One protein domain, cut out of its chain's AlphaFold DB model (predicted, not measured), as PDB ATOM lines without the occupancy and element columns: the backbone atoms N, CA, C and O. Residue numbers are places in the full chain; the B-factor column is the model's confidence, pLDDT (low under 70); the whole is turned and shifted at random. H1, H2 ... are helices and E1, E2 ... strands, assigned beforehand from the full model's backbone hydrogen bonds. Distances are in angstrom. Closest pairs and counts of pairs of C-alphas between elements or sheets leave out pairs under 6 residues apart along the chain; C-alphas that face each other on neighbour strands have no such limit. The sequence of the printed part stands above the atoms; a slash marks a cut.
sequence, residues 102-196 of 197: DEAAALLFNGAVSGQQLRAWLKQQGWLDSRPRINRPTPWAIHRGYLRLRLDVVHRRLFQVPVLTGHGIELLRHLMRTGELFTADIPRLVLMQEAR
ATOM      1  N   ASP A 102     100.153  54.010 135.025       90.06
ATOM      2  CA  ASP A 102      99.963  53.292 136.289       90.06
ATOM      3  C   ASP A 102      98.981  54.037 137.207       90.06
ATOM      4  O   ASP A 102      98.039  53.426 137.710       90.06
ATOM      5  N   GLU A 103      99.123  55.358 137.347       89.62
ATOM      6  CA  GLU A 103      98.182  56.200 138.104       89.62
ATOM      7  C   GLU A 103      96.787  56.193 137.471       89.62
ATOM      8  O   GLU A 103      95.789  56.029 138.168       89.62
ATOM      9  N   ALA A 104      96.710  56.299 136.142       91.12
ATOM     10  CA  ALA A 104      95.458  56.225 135.398       91.12
ATOM     11  C   ALA A 104      94.771  54.866 135.584       91.12
ATOM     12  O   ALA A 104      93.559  54.805 135.780       91.12
ATOM     13  N   ALA A 105      95.536  53.771 135.552       89.75
ATOM     14  CA  ALA A 105      94.983  52.440 135.746       89.75
ATOM     15  C   ALA A 105      94.479  52.232 137.185       89.75
ATOM     16  O   ALA A 105      93.383  51.705 137.383       89.75
ATOM     17  N   ALA A 106      95.227  52.712 138.183       87.44
ATOM     18  CA  ALA A 106      94.791  52.704 139.577       87.44
ATOM     19  C   ALA A 106      93.505  53.524 139.771       87.44
ATOM     20  O   ALA A 106      92.556  53.038 140.386       87.44
ATOM     21  N   LEU A 107      93.449  54.723 139.186       87.12
ATOM     22  CA  LEU A 107      92.307  55.632 139.273       87.12
ATOM     23  C   LEU A 107      91.040  55.062 138.622       87.12
ATOM     24  O   LEU A 107      89.950  55.209 139.167       87.12
ATOM     25  N   LEU A 108      91.166  54.462 137.436       86.88
ATOM     26  CA  LEU A 108      90.020  54.021 136.637       86.88
ATOM     27  C   LEU A 108      89.523  52.630 137.029       86.88
ATOM     28  O   LEU A 108      88.322  52.383 137.009       86.88
ATOM     29  N   PHE A 109      90.430  51.722 137.381       87.25
ATOM     30  CA  PHE A 109      90.102  50.306 137.552       87.25
ATOM     31  C   PHE A 109      90.262  49.813 138.989       87.25
ATOM     32  O   PHE A 109      90.099  48.619 139.229       87.25
ATOM     33  N   ASN A 110      90.597  50.696 139.937       85.56
ATOM     34  CA  ASN A 110      90.754  50.368 141.357       85.56
ATOM     35  C   ASN A 110      91.647  49.128 141.593       85.56
ATOM     36  O   ASN A 110      91.327  48.245 142.387       85.56
ATOM     37  N   GLY A 111      92.739  49.017 140.826       80.06
ATOM     38  CA  GLY A 111      93.695  47.904 140.898       80.06
ATOM     39  C   GLY A 111      93.354  46.660 140.066       80.06
ATOM     40  O   GLY A 111      94.192  45.768 139.967       80.06
ATOM     41  N   ALA A 112      92.185  46.592 139.415       87.19
ATOM     42  CA  ALA A 112      91.823  45.461 138.549       87.19
ATOM     43  C   ALA A 112      92.630  45.410 137.236       87.19
ATOM     44  O   ALA A 112      92.773  44.350 136.627       87.19
ATOM     45  N   VAL A 113      93.163  46.552 136.797       90.31
ATOM     46  CA  VAL A 113      93.997  46.680 135.598       90.31
ATOM     47  C   VAL A 113      95.324  47.310 136.000       90.31
ATOM     48  O   VAL A 113      95.355  48.345 136.662       90.31
ATOM     49  N   SER A 114      96.429  46.694 135.585       93.94
ATOM     50  CA  SER A 114      97.768  47.264 135.739       93.94
ATOM     51  C   SER A 114      98.043  48.332 134.679       93.94
ATOM     52  O   SER A 114      97.532  48.270 133.556       93.94
ATOM     53  N   GLY A 115      98.943  49.275 134.964       91.00
ATOM     54  CA  GLY A 115      99.342  50.252 133.950       91.00
ATOM     55  C   GLY A 115     100.058  49.619 132.753       91.00
ATOM     56  O   GLY A 115     100.046  50.185 131.663       91.00
ATOM     57  N   GLN A 116     100.646  48.424 132.885       93.06
ATOM     58  CA  GLN A 116     101.152  47.670 131.731       93.06
ATOM     59  C   GLN A 116     100.014  47.227 130.802       93.06
ATOM     60  O   GLN A 116     100.124  47.389 129.586       93.06
ATOM     61  N   GLN A 117      98.918  46.709 131.363       92.94
ATOM     62  CA  GLN A 117      97.731  46.328 130.593       92.94
ATOM     63  C   GLN A 117      97.083  47.550 129.935       92.94
ATOM     64  O   GLN A 117      96.767  47.500 128.746       92.94
ATOM     65  N   LEU A 118      96.980  48.676 130.650       93.00
ATOM     66  CA  LEU A 118      96.470  49.917 130.067       93.00
ATOM     67  C   LEU A 118      97.361  50.409 128.915       93.00
ATOM     68  O   LEU A 118      96.850  50.745 127.850       93.00
ATOM     69  N   ARG A 119      98.694  50.389 129.064       94.44
ATOM     70  CA  ARG A 119      99.625  50.736 127.970       94.44
ATOM     71  C   ARG A 119      99.453  49.824 126.761       94.44
ATOM     72  O   ARG A 119      99.462  50.317 125.638       94.44
ATOM     73  N   ALA A 120      99.314  48.516 126.972       93.06
ATOM     74  CA  ALA A 120      99.104  47.561 125.885       93.06
ATOM     75  C   ALA A 120      97.827  47.888 125.101       93.06
ATOM     76  O   ALA A 120      97.847  47.925 123.871       93.06
ATOM     77  N   TRP A 121      96.749  48.219 125.808       92.44
ATOM     78  CA  TRP A 121      95.505  48.628 125.176       92.44
ATOM     79  C   TRP A 121      95.622  49.979 124.453       92.44
ATOM     80  O   TRP A 121      95.224  50.091 123.297       92.44
ATOM     81  N   LEU A 122      96.261  50.985 125.056       93.69
ATOM     82  CA  LEU A 122      96.499  52.281 124.404       93.69
ATOM     83  C   LEU A 122      97.311  52.140 123.103       93.69
ATOM     84  O   LEU A 122      97.087  52.882 122.148       93.69
ATOM     85  N   LYS A 123      98.236  51.177 123.033       93.69
ATOM     86  CA  LYS A 123      98.959  50.832 121.796       93.69
ATOM     87  C   LYS A 123      98.039  50.208 120.754       93.69
ATOM     88  O   LYS A 123      98.089  50.603 119.594       93.69
ATOM     89  N   GLN A 124      97.200  49.258 121.167       91.25
ATOM     90  CA  GLN A 124      96.215  48.618 120.291       91.25
ATOM     91  C   GLN A 124      95.267  49.652 119.668       91.25
ATOM     92  O   GLN A 124      94.922  49.537 118.498       91.25
ATOM     93  N   GLN A 125      94.902  50.681 120.434       90.56
ATOM     94  CA  GLN A 125      94.018  51.766 120.007       90.56
ATOM     95  C   GLN A 125      94.726  52.894 119.239       90.56
ATOM     96  O   GLN A 125      94.088  53.867 118.848       90.56
ATOM     97  N   GLY A 126      96.048  52.816 119.040       91.44
ATOM     98  CA  GLY A 126      96.812  53.832 118.305       91.44
ATOM     99  C   GLY A 126      97.069  55.132 119.075       91.44
ATOM    100  O   GLY A 126      97.458  56.137 118.479       91.44
ATOM    101  N   TRP A 127      96.887  55.139 120.397       94.06
ATOM    102  CA  TRP A 127      97.213  56.288 121.249       94.06
ATOM    103  C   TRP A 127      98.716  56.364 121.540       94.06
ATOM    104  O   TRP A 127      99.297  57.447 121.623       94.06
ATOM    105  N   LEU A 128      99.355  55.200 121.665       95.31
ATOM    106  CA  LEU A 128     100.800  55.037 121.817       95.31
ATOM    107  C   LEU A 128     101.391  54.323 120.597       95.31
ATOM    108  O   LEU A 128     100.699  53.582 119.903       95.31
ATOM    109  N   ASP A 129     102.692  54.508 120.373       94.69
ATOM    110  CA  ASP A 129     103.453  53.781 119.354       94.69
ATOM    111  C   ASP A 129     103.259  52.262 119.500       94.69
ATOM    112  O   ASP A 129     103.379  51.697 120.595       94.69
ATOM    113  N   SER A 130     102.973  51.596 118.383       90.62
ATOM    114  CA  SER A 130     102.639  50.171 118.338       90.62
ATOM    115  C   SER A 130     103.799  49.263 118.756       90.62
ATOM    116  O   SER A 130     103.576  48.124 119.168       90.62
ATOM    117  N   ARG A 131     105.049  49.748 118.715       91.25
ATOM    118  CA  ARG A 131     106.227  48.962 119.103       91.25
ATOM    119  C   ARG A 131     106.215  48.675 120.612       91.25
ATOM    120  O   ARG A 131     106.126  49.616 121.402       91.25
ATOM    121  N   PRO A 132     106.395  47.421 121.070       81.25
ATOM    122  CA  PRO A 132     106.188  47.042 122.476       81.25
ATOM    123  C   PRO A 132     106.963  47.875 123.506       81.25
ATOM    124  O   PRO A 132     106.413  48.243 124.538       81.25
ATOM    125  N   ARG A 133     108.224  48.222 123.213       86.38
ATOM    126  CA  ARG A 133     109.105  48.960 124.139       86.38
ATOM    127  C   ARG A 133     108.961  50.482 124.083       86.38
ATOM    128  O   ARG A 133     109.596  51.173 124.871       86.38
ATOM    129  N   ILE A 134     108.175  51.018 123.150       89.94
ATOM    130  CA  ILE A 134     108.122  52.460 122.889       89.94
ATOM    131  C   ILE A 134     106.784  53.000 123.353       89.94
ATOM    132  O   ILE A 134     105.764  52.726 122.743       89.94
ATOM    133  N   ASN A 135     106.768  53.795 124.414       91.94
ATOM    134  CA  ASN A 135     105.528  54.376 124.940       91.94
ATOM    135  C   ASN A 135     105.347  55.829 124.489       91.94
ATOM    136  O   ASN A 135     104.819  56.651 125.225       91.94
ATOM    137  N   ARG A 136     105.812  56.179 123.288       94.31
ATOM    138  CA  ARG A 136     105.653  57.537 122.765       94.31
ATOM    139  C   ARG A 136     104.197  57.748 122.323       94.31
ATOM    140  O   ARG A 136     103.702  56.904 121.576       94.31
ATOM    141  N   PRO A 137     103.524  58.838 122.731       95.94
ATOM    142  CA  PRO A 137     102.201  59.168 122.220       95.94
ATOM    143  C   PRO A 137     102.235  59.438 120.719       95.94
ATOM    144  O   PRO A 137     103.202  60.009 120.200       95.94
ATOM    145  N   THR A 138     101.184  59.026 120.018       95.50
ATOM    146  CA  THR A 138     101.031  59.328 118.594       95.50
ATOM    147  C   THR A 138     100.660  60.801 118.394       95.50
ATOM    148  O   THR A 138     100.050  61.409 119.280       95.50
ATOM    149  N   PRO A 139     100.976  61.402 117.228       93.75
ATOM    150  CA  PRO A 139     100.537  62.763 116.916       93.75
ATOM    151  C   PRO A 139      99.021  62.937 117.052       93.75
ATOM    152  O   PRO A 139      98.567  63.964 117.539       93.75
ATOM    153  N   TRP A 140      98.252  61.904 116.694       92.06
ATOM    154  CA  TRP A 140      96.800  61.882 116.845       92.06
ATOM    155  C   TRP A 140      96.374  62.078 118.307       92.06
ATOM    156  O   TRP A 140      95.612  62.997 118.596       92.06
ATOM    157  N   ALA A 141      96.917  61.295 119.245       93.25
ATOM    158  CA  ALA A 141      96.537  61.406 120.655       93.25
ATOM    159  C   ALA A 141      96.974  62.734 121.297       93.25
ATOM    160  O   ALA A 141      96.287  63.241 122.183       93.25
ATOM    161  N   ILE A 142      98.091  63.305 120.830       92.50
ATOM    162  CA  ILE A 142      98.578  64.617 121.276       92.50
ATOM    163  C   ILE A 142      97.680  65.739 120.755       92.50
ATOM    164  O   ILE A 142      97.251  66.582 121.534       92.50
ATOM    165  N   HIS A 143      97.364  65.752 119.457       92.19
ATOM    166  CA  HIS A 143      96.524  66.793 118.853       92.19
ATOM    167  C   HIS A 143      95.115  66.822 119.446       92.19
ATOM    168  O   HIS A 143      94.514  67.884 119.558       92.19
ATOM    169  N   ARG A 144      94.597  65.658 119.842       86.69
ATOM    170  CA  ARG A 144      93.318  65.538 120.546       86.69
ATOM    171  C   ARG A 144      93.395  65.891 122.028       86.69
ATOM    172  O   ARG A 144      92.371  65.924 122.693       86.69
ATOM    173  N   GLY A 145      94.593  66.132 122.552       89.94
ATOM    174  CA  GLY A 145      94.803  66.478 123.948       89.94
ATOM    175  C   GLY A 145      94.565  65.324 124.917       89.94
ATOM    176  O   GLY A 145      94.395  65.597 126.096       89.94
ATOM    177  N   TYR A 146      94.549  64.062 124.471       92.19
ATOM    178  CA  TYR A 146      94.358  62.894 125.348       92.19
ATOM    179  C   TYR A 146      95.641  62.473 126.070       92.19
ATOM    180  O   TYR A 146      95.605  61.975 127.196       92.19
ATOM    181  N   LEU A 147      96.782  62.657 125.408       94.31
ATOM    182  CA  LEU A 147      98.109  62.348 125.930       94.31
ATOM    183  C   LEU A 147      99.031  63.544 125.716       94.31
ATOM    184  O   LEU A 147      98.986  64.189 124.670       94.31
ATOM    185  N   ARG A 148      99.938  63.782 126.664       93.06
ATOM    186  CA  ARG A 148     101.072  64.697 126.484       93.06
ATOM    187  C   ARG A 148     102.378  64.055 126.941       93.06
ATOM    188  O   ARG A 148     102.387  62.981 127.545       93.06
ATOM    189  N   LEU A 149     103.494  64.683 126.583       91.56
ATOM    190  CA  LEU A 149     104.817  64.295 127.063       91.56
ATOM    191  C   LEU A 149     105.219  65.222 128.203       91.56
ATOM    192  O   LEU A 149     105.365  66.424 127.996       91.56
ATOM    193  N   ARG A 150     105.441  64.638 129.377       87.94
ATOM    194  CA  ARG A 150     106.025  65.311 130.531       87.94
ATOM    195  C   ARG A 150     107.526  65.074 130.558       87.94
ATOM    196  O   ARG A 150     107.984  63.970 130.251       87.94
ATOM    197  N   LEU A 151     108.292  66.090 130.936       83.19
ATOM    198  CA  LEU A 151     109.706  65.916 131.249       83.19
ATOM    199  C   LEU A 151     109.856  65.527 132.713       83.19
ATOM    200  O   LEU A 151     109.308  66.186 133.591       83.19
ATOM    201  N   ASP A 152     110.611  64.466 132.952       78.88
ATOM    202  CA  ASP A 152     110.943  63.991 134.287       78.88
ATOM    203  C   ASP A 152     112.464  63.919 134.450       78.88
ATOM    204  O   ASP A 152     113.187  63.676 133.479       78.88
ATOM    205  N   VAL A 153     112.965  64.148 135.662       79.69
ATOM    206  CA  VAL A 153     114.402  64.130 135.956       79.69
ATOM    207  C   VAL A 153     114.693  63.032 136.959       79.69
ATOM    208  O   VAL A 153     114.405  63.152 138.145       79.69
ATOM    209  N   VAL A 154     115.360  61.981 136.492       79.00
ATOM    210  CA  VAL A 154     115.744  60.840 137.328       79.00
ATOM    211  C   VAL A 154     117.258  60.666 137.235       79.00
ATOM    212  O   VAL A 154     117.815  60.595 136.141       79.00
ATOM    213  N   HIS A 155     117.960  60.643 138.373       83.38
ATOM    214  CA  HIS A 155     119.430  60.536 138.430       83.38
ATOM    215  C   HIS A 155     120.173  61.528 137.502       83.38
ATOM    216  O   HIS A 155     121.093  61.145 136.778       83.38
ATOM    217  N   ARG A 156     119.766  62.809 137.500       86.19
ATOM    218  CA  ARG A 156     120.312  63.883 136.632       86.19
ATOM    219  C   ARG A 156     120.171  63.636 135.122       86.19
ATOM    220  O   ARG A 156     120.865  64.270 134.330       86.19
ATOM    221  N   ARG A 157     119.283  62.734 134.704       77.38
ATOM    222  CA  ARG A 157     118.933  62.515 133.297       77.38
ATOM    223  C   ARG A 157     117.490  62.930 133.056       77.38
ATOM    224  O   ARG A 157     116.628  62.662 133.888       77.38
ATOM    225  N   LEU A 158     117.255  63.571 131.916       80.31
ATOM    226  CA  LEU A 158     115.921  63.935 131.451       80.31
ATOM    227  C   LEU A 158     115.264  62.742 130.755       80.31
ATOM    228  O   LEU A 158     115.861  62.121 129.874       80.31
ATOM    229  N   PHE A 159     114.021  62.466 131.126       82.00
ATOM    230  CA  PHE A 159     113.166  61.452 130.531       82.00
ATOM    231  C   PHE A 159     111.889  62.098 130.007       82.00
ATOM    232  O   PHE A 159     111.343  63.010 130.618       82.00
ATOM    233  N   GLN A 160     111.404  61.606 128.871       88.75
ATOM    234  CA  GLN A 160     110.080  61.944 128.365       88.75
ATOM    235  C   GLN A 160     109.107  60.856 128.802       88.75
ATOM    236  O   GLN A 160     109.240  59.700 128.392       88.75
ATOM    237  N   VAL A 161     108.140  61.227 129.632       90.12
ATOM    238  CA  VAL A 161     107.139  60.317 130.180       90.12
ATOM    239  C   VAL A 161     105.788  60.618 129.527       90.12
ATOM    240  O   VAL A 161     105.321  61.755 129.593       90.12
ATOM    241  N   PRO A 162     105.148  59.635 128.872       93.56
ATOM    242  CA  PRO A 162     103.782  59.785 128.392       93.56
ATOM    243  C   PRO A 162     102.819  59.850 129.579       93.56
ATOM    244  O   PRO A 162     102.816  58.959 130.432       93.56
ATOM    245  N   VAL A 163     101.978  60.875 129.599       94.00
ATOM    246  CA  VAL A 163     100.952  61.057 130.627       94.00
ATOM    247  C   VAL A 163      99.598  61.300 129.970       94.00
ATOM    248  O   VAL A 163      99.505  62.002 128.959       94.00
ATOM    249  N   LEU A 164      98.560  60.682 130.527       93.75
ATOM    250  CA  LEU A 164      97.170  60.962 130.206       93.75
ATOM    251  C   LEU A 164      96.796  62.297 130.833       93.75
ATOM    252  O   LEU A 164      97.096  62.553 131.997       93.75
ATOM    253  N   THR A 165      96.152  63.139 130.042       91.69
ATOM    254  CA  THR A 165      95.578  64.397 130.517       91.69
ATOM    255  C   THR A 165      94.232  64.133 131.196       91.69
ATOM    256  O   THR A 165      93.650  63.055 131.027       91.69
ATOM    257  N   GLY A 166      93.677  65.139 131.877       86.19
ATOM    258  CA  GLY A 166      92.290  65.097 132.358       86.19
ATOM    259  C   GLY A 166      91.301  64.713 131.249       86.19
ATOM    260  O   GLY A 166      90.490  63.807 131.432       86.19
ATOM    261  N   HIS A 167      91.461  65.287 130.051       86.06
ATOM    262  CA  HIS A 167      90.622  64.967 128.893       86.06
ATOM    263  C   HIS A 167      90.743  63.499 128.446       86.06
ATOM    264  O   HIS A 167      89.744  62.859 128.115       86.06
ATOM    265  N   GLY A 168      91.956  62.936 128.468       89.75
ATOM    266  CA  GLY A 168      92.181  61.520 128.178       89.75
ATOM    267  C   GLY A 168      91.510  60.597 129.199       89.75
ATOM    268  O   GLY A 168      90.856  59.632 128.810       89.75
ATOM    269  N   ILE A 169      91.626  60.900 130.496       90.00
ATOM    270  CA  ILE A 169      90.988  60.129 131.579       90.00
ATOM    271  C   ILE A 169      89.465  60.151 131.461       90.00
ATOM    272  O   ILE A 169      88.805  59.127 131.643       90.00
ATOM    273  N   GLU A 170      88.901  61.308 131.148       85.94
ATOM    274  CA  GLU A 170      87.463  61.504 131.050       85.94
ATOM    275  C   GLU A 170      86.852  60.728 129.877       85.94
ATOM    276  O   GLU A 170      85.846  60.035 130.050       85.94
ATOM    277  N   LEU A 171      87.526  60.724 128.721       86.81
ATOM    278  CA  LEU A 171      87.148  59.872 127.594       86.81
ATOM    279  C   LEU A 171      87.160  58.388 127.986       86.81
ATOM    280  O   LEU A 171      86.216  57.661 127.674       86.81
ATOM    281  N   LEU A 172      88.186  57.928 128.707       88.94
ATOM    282  CA  LEU A 172      88.235  56.539 129.173       88.94
ATOM    283  C   LEU A 172      87.079  56.214 130.126       88.94
ATOM    284  O   LEU A 172      86.448  55.170 129.963       88.94
ATOM    285  N   ARG A 173      86.733  57.109 131.063       87.69
ATOM    286  CA  ARG A 173      85.547  56.935 131.927       87.69
ATOM    287  C   ARG A 173      84.256  56.863 131.123       87.69
ATOM    288  O   ARG A 173      83.391  56.044 131.432       87.69
ATOM    289  N   HIS A 174      84.116  57.704 130.102       85.81
ATOM    290  CA  HIS A 174      82.948  57.677 129.231       85.81
ATOM    291  C   HIS A 174      82.813  56.316 128.537       85.81
ATOM    292  O   HIS A 174      81.759  55.692 128.643       85.81
ATOM    293  N   LEU A 175      83.895  55.820 127.928       84.88
ATOM    294  CA  LEU A 175      83.930  54.512 127.263       84.88
ATOM    295  C   LEU A 175      83.644  53.352 128.227       84.88
ATOM    296  O   LEU A 175      83.003  52.373 127.850       84.88
ATOM    297  N   MET A 176      84.094  53.449 129.483       85.12
ATOM    298  CA  MET A 176      83.752  52.465 130.519       85.12
ATOM    299  C   MET A 176      82.250  52.432 130.788       85.12
ATOM    300  O   MET A 176      81.664  51.357 130.883       85.12
ATOM    301  N   ARG A 177      81.621  53.606 130.896       83.31
ATOM    302  CA  ARG A 177      80.188  53.729 131.189       83.31
ATOM    303  C   ARG A 177      79.318  53.238 130.034       83.31
ATOM    304  O   ARG A 177      78.255  52.680 130.282       83.31
ATOM    305  N   THR A 178      79.749  53.449 128.791       82.69
ATOM    306  CA  THR A 178      79.029  52.997 127.589       82.69
ATOM    307  C   THR A 178      79.293  51.529 127.243       82.69
ATOM    308  O   THR A 178      78.614  50.983 126.378       82.69
ATOM    309  N   GLY A 179      80.240  50.868 127.921       81.44
ATOM    310  CA  GLY A 179      80.646  49.489 127.619       81.44
ATOM    311  C   GLY A 179      81.482  49.356 126.339       81.44
ATOM    312  O   GLY A 179      81.713  48.248 125.859       81.44
ATOM    313  N   GLU A 180      81.943  50.476 125.787       76.75
ATOM    314  CA  GLU A 180      82.748  50.536 124.563       76.75
ATOM    315  C   GLU A 180      84.253  50.422 124.842       76.75
ATOM    316  O   GLU A 180      85.065  50.208 123.933       76.75
ATOM    317  N   LEU A 181      84.652  50.539 126.113       74.31
ATOM    318  CA  LEU A 181      86.029  50.302 126.514       74.31
ATOM    319  C   LEU A 181      86.419  48.857 126.155       74.31
ATOM    320  O   LEU A 181      85.716  47.912 126.497       74.31
ATOM    321  N   PHE A 182      87.552  48.692 125.467       70.69
ATOM    322  CA  PHE A 182      88.069  47.420 124.927       70.69
ATOM    323  C   PHE A 182      87.395  46.857 123.668       70.69
ATOM    324  O   PHE A 182      87.945  45.923 123.086       70.69
ATOM    325  N   THR A 183      86.290  47.432 123.192       66.06
ATOM    326  CA  THR A 183      85.577  46.948 121.991       66.06
ATOM    327  C   THR A 183      85.575  47.960 120.845       66.06
ATOM    328  O   THR A 183      85.495  47.572 119.680       66.06
ATOM    329  N   ALA A 184      85.713  49.247 121.162       62.28
ATOM    330  CA  ALA A 184      85.756  50.333 120.196       62.28
ATOM    331  C   ALA A 184      87.077  50.413 119.410       62.28
ATOM    332  O   ALA A 184      88.158  50.221 119.964       62.28
ATOM    333  N   ASP A 185      86.970  50.794 118.133       75.06
ATOM    334  CA  ASP A 185      88.041  51.436 117.361       75.06
ATOM    335  C   ASP A 185      87.920  52.951 117.581       75.06
ATOM    336  O   ASP A 185      87.132  53.640 116.924       75.06
ATOM    337  N   ILE A 186      88.636  53.454 118.589       67.88
ATOM    338  CA  ILE A 186      88.457  54.823 119.095       67.88
ATOM    339  C   ILE A 186      88.744  55.891 118.028       67.88
ATOM    340  O   ILE A 186      87.926  56.807 117.898       67.88
ATOM    341  N   PRO A 187      89.828  55.801 117.229       64.56
ATOM    342  CA  PRO A 187      90.043  56.722 116.116       64.56
ATOM    343  C   PRO A 187      88.834  56.845 115.181       64.56
ATOM    344  O   PRO A 187      88.493  57.951 114.763       64.56
ATOM    345  N   ARG A 188      88.142  55.739 114.889       63.72
ATOM    346  CA  ARG A 188      86.964  55.732 114.011       63.72
ATOM    347  C   ARG A 188      85.709  56.288 114.692       63.72
ATOM    348  O   ARG A 188      84.935  56.993 114.048       63.72
ATOM    349  N   LEU A 189      85.518  55.995 115.976       62.03
ATOM    350  CA  LEU A 189      84.365  56.434 116.772       62.03
ATOM    351  C   LEU A 189      84.339  57.954 116.959       62.03
ATOM    352  O   LEU A 189      83.309  58.588 116.737       62.03
ATOM    353  N   VAL A 190      85.491  58.546 117.278       63.09
ATOM    354  CA  VAL A 190      85.626  59.999 117.459       63.09
ATOM    355  C   VAL A 190      85.380  60.747 116.142       63.09
ATOM    356  O   VAL A 190      84.627  61.717 116.120       63.09
ATOM    357  N   LEU A 191      85.918  60.251 115.020       62.97
ATOM    358  CA  LEU A 191      85.663  60.826 113.691       62.97
ATOM    359  C   LEU A 191      84.175  60.776 113.298       62.97
ATOM    360  O   LEU A 191      83.681  61.679 112.628       62.97
ATOM    361  N   MET A 192      83.445  59.736 113.714       53.66
ATOM    362  CA  MET A 192      82.004  59.625 113.461       53.66
ATOM    363  C   MET A 192      81.159  60.578 114.311       53.66
ATOM    364  O   MET A 192      80.090  60.980 113.852       53.66
ATOM    365  N   GLN A 193      81.593  60.913 115.529       54.88
ATOM    366  CA  GLN A 193      80.889  61.877 116.381       54.88
ATOM    367  C   GLN A 193      81.088  63.316 115.891       54.88
ATOM    368  O   GLN A 193      80.135  64.086 115.884       54.88
ATOM    369  N   GLU A 194      82.278  63.654 115.394       50.88
ATOM    370  CA  GLU A 194      82.559  64.983 114.829       50.88
ATOM    371  C   GLU A 194      81.900  65.226 113.473       50.88
ATOM    372  O   GLU A 194      81.544  66.353 113.167       50.88
ATOM    373  N   ALA A 195      81.688  64.184 112.665       47.91
ATOM    374  CA  ALA A 195      80.983  64.308 111.386       47.91
ATOM    375  C   ALA A 195      79.458  64.506 111.532       47.91
ATOM    376  O   ALA A 195      78.766  64.675 110.528       47.91
ATOM    377  N   ARG A 196      78.920  64.415 112.756       45.91
ATOM    378  CA  ARG A 196      77.490  64.583 113.066       45.91
ATOM    379  C   ARG A 196      77.169  65.897 113.792       45.91
ATOM    380  O   ARG A 196      75.998  66.105 114.106       45.91
TER     381      ARG A 196
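What this domain is: This is residues 102 to 196 of the 197 residues of an uncharacterized protein of Synechococcaceae cyanobacterium SM1_2_3 (UniProt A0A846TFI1). A small body of short helices and loops has a long two-stranded hairpin, E1 and E2, running out at one end, where its tip, residues 153 to 158, sticks out. H5 lies toward the other end, and residues 191 to 196 stick out there, 191 to 194 of them belonging to H5. H2 is nearest the middle, with its centre 7.6 A from the mean of the C-alphas. The printed part has 95 residues with five named helices and two named strands, in the order H1, H2, H3, E1, E2, H4, H5; the sheet E1 - E2 is antiparallel and the class is mixed, helices and strands. The whole is compact, with a radius of gyration of the C-alphas of 13.8 A, yet elongated, spanning 48 by 29 by 24 A.

How they stand to each other: H1, residues 102 to 109, and H2, residues 115 to 124, touch and stand about perpendicular at 85 degrees; their closest C-alphas, those of Asp 102 and Gly 115, are 3.9 A apart. H3, residues 139 to 143, touches no helix; its closest C-alpha to E1, residues 147 to 154, is that of Ala 141, 5.6 A from that of Leu 147. E1 and E2, residues 157 to 164, form a hairpin, antiparallel with 150 degrees between their directions. N 150 and O 161 are within hydrogen-bond range at 2.9 A, as are N 159 and O 152 at 2.8 A. H4, residues 166 to 178, only just touches H1, with 3 pairs of C-alphas within 8 A, and does so with residues 169 to 173 alone. The closest C-alphas there are those of Ala 104 and Ile 169, 7.1 A apart, and the two helices run the same way at a shallow tilt of 30 degrees. H5, residues 186 to 194, touches no helix; H4 and H5 are apart. In H1, H2, H3, H4 and H5 every O i to N i+4 pair is within hydrogen-bond range.

Where its parts are: H1 begins with C-alpha 102 at (99.963, 53.292, 136.289) and is 10.4 A long; H2 is 14.1 A and H3 6.0 A. E1 runs 21.1 A to C-alpha 154 at (115.744, 60.840, 137.328), and E2 runs 22.0 A. H4, the longest helix, is 18.6 A long. H5, 12.5 A long, ends with C-alpha 194 at (82.559, 64.983, 114.829).

The domain as a whole: The C-alphas farthest apart, those of His 155 and Arg 196, are 49.2 A apart. The printed part has no cut. The link from H2 to H3, residues 125 to 138, is long. The mean pLDDT of the printed part is 84.3; residues 183 to 184 and 186 to 196 are under 70, and H5 has a mean of 60.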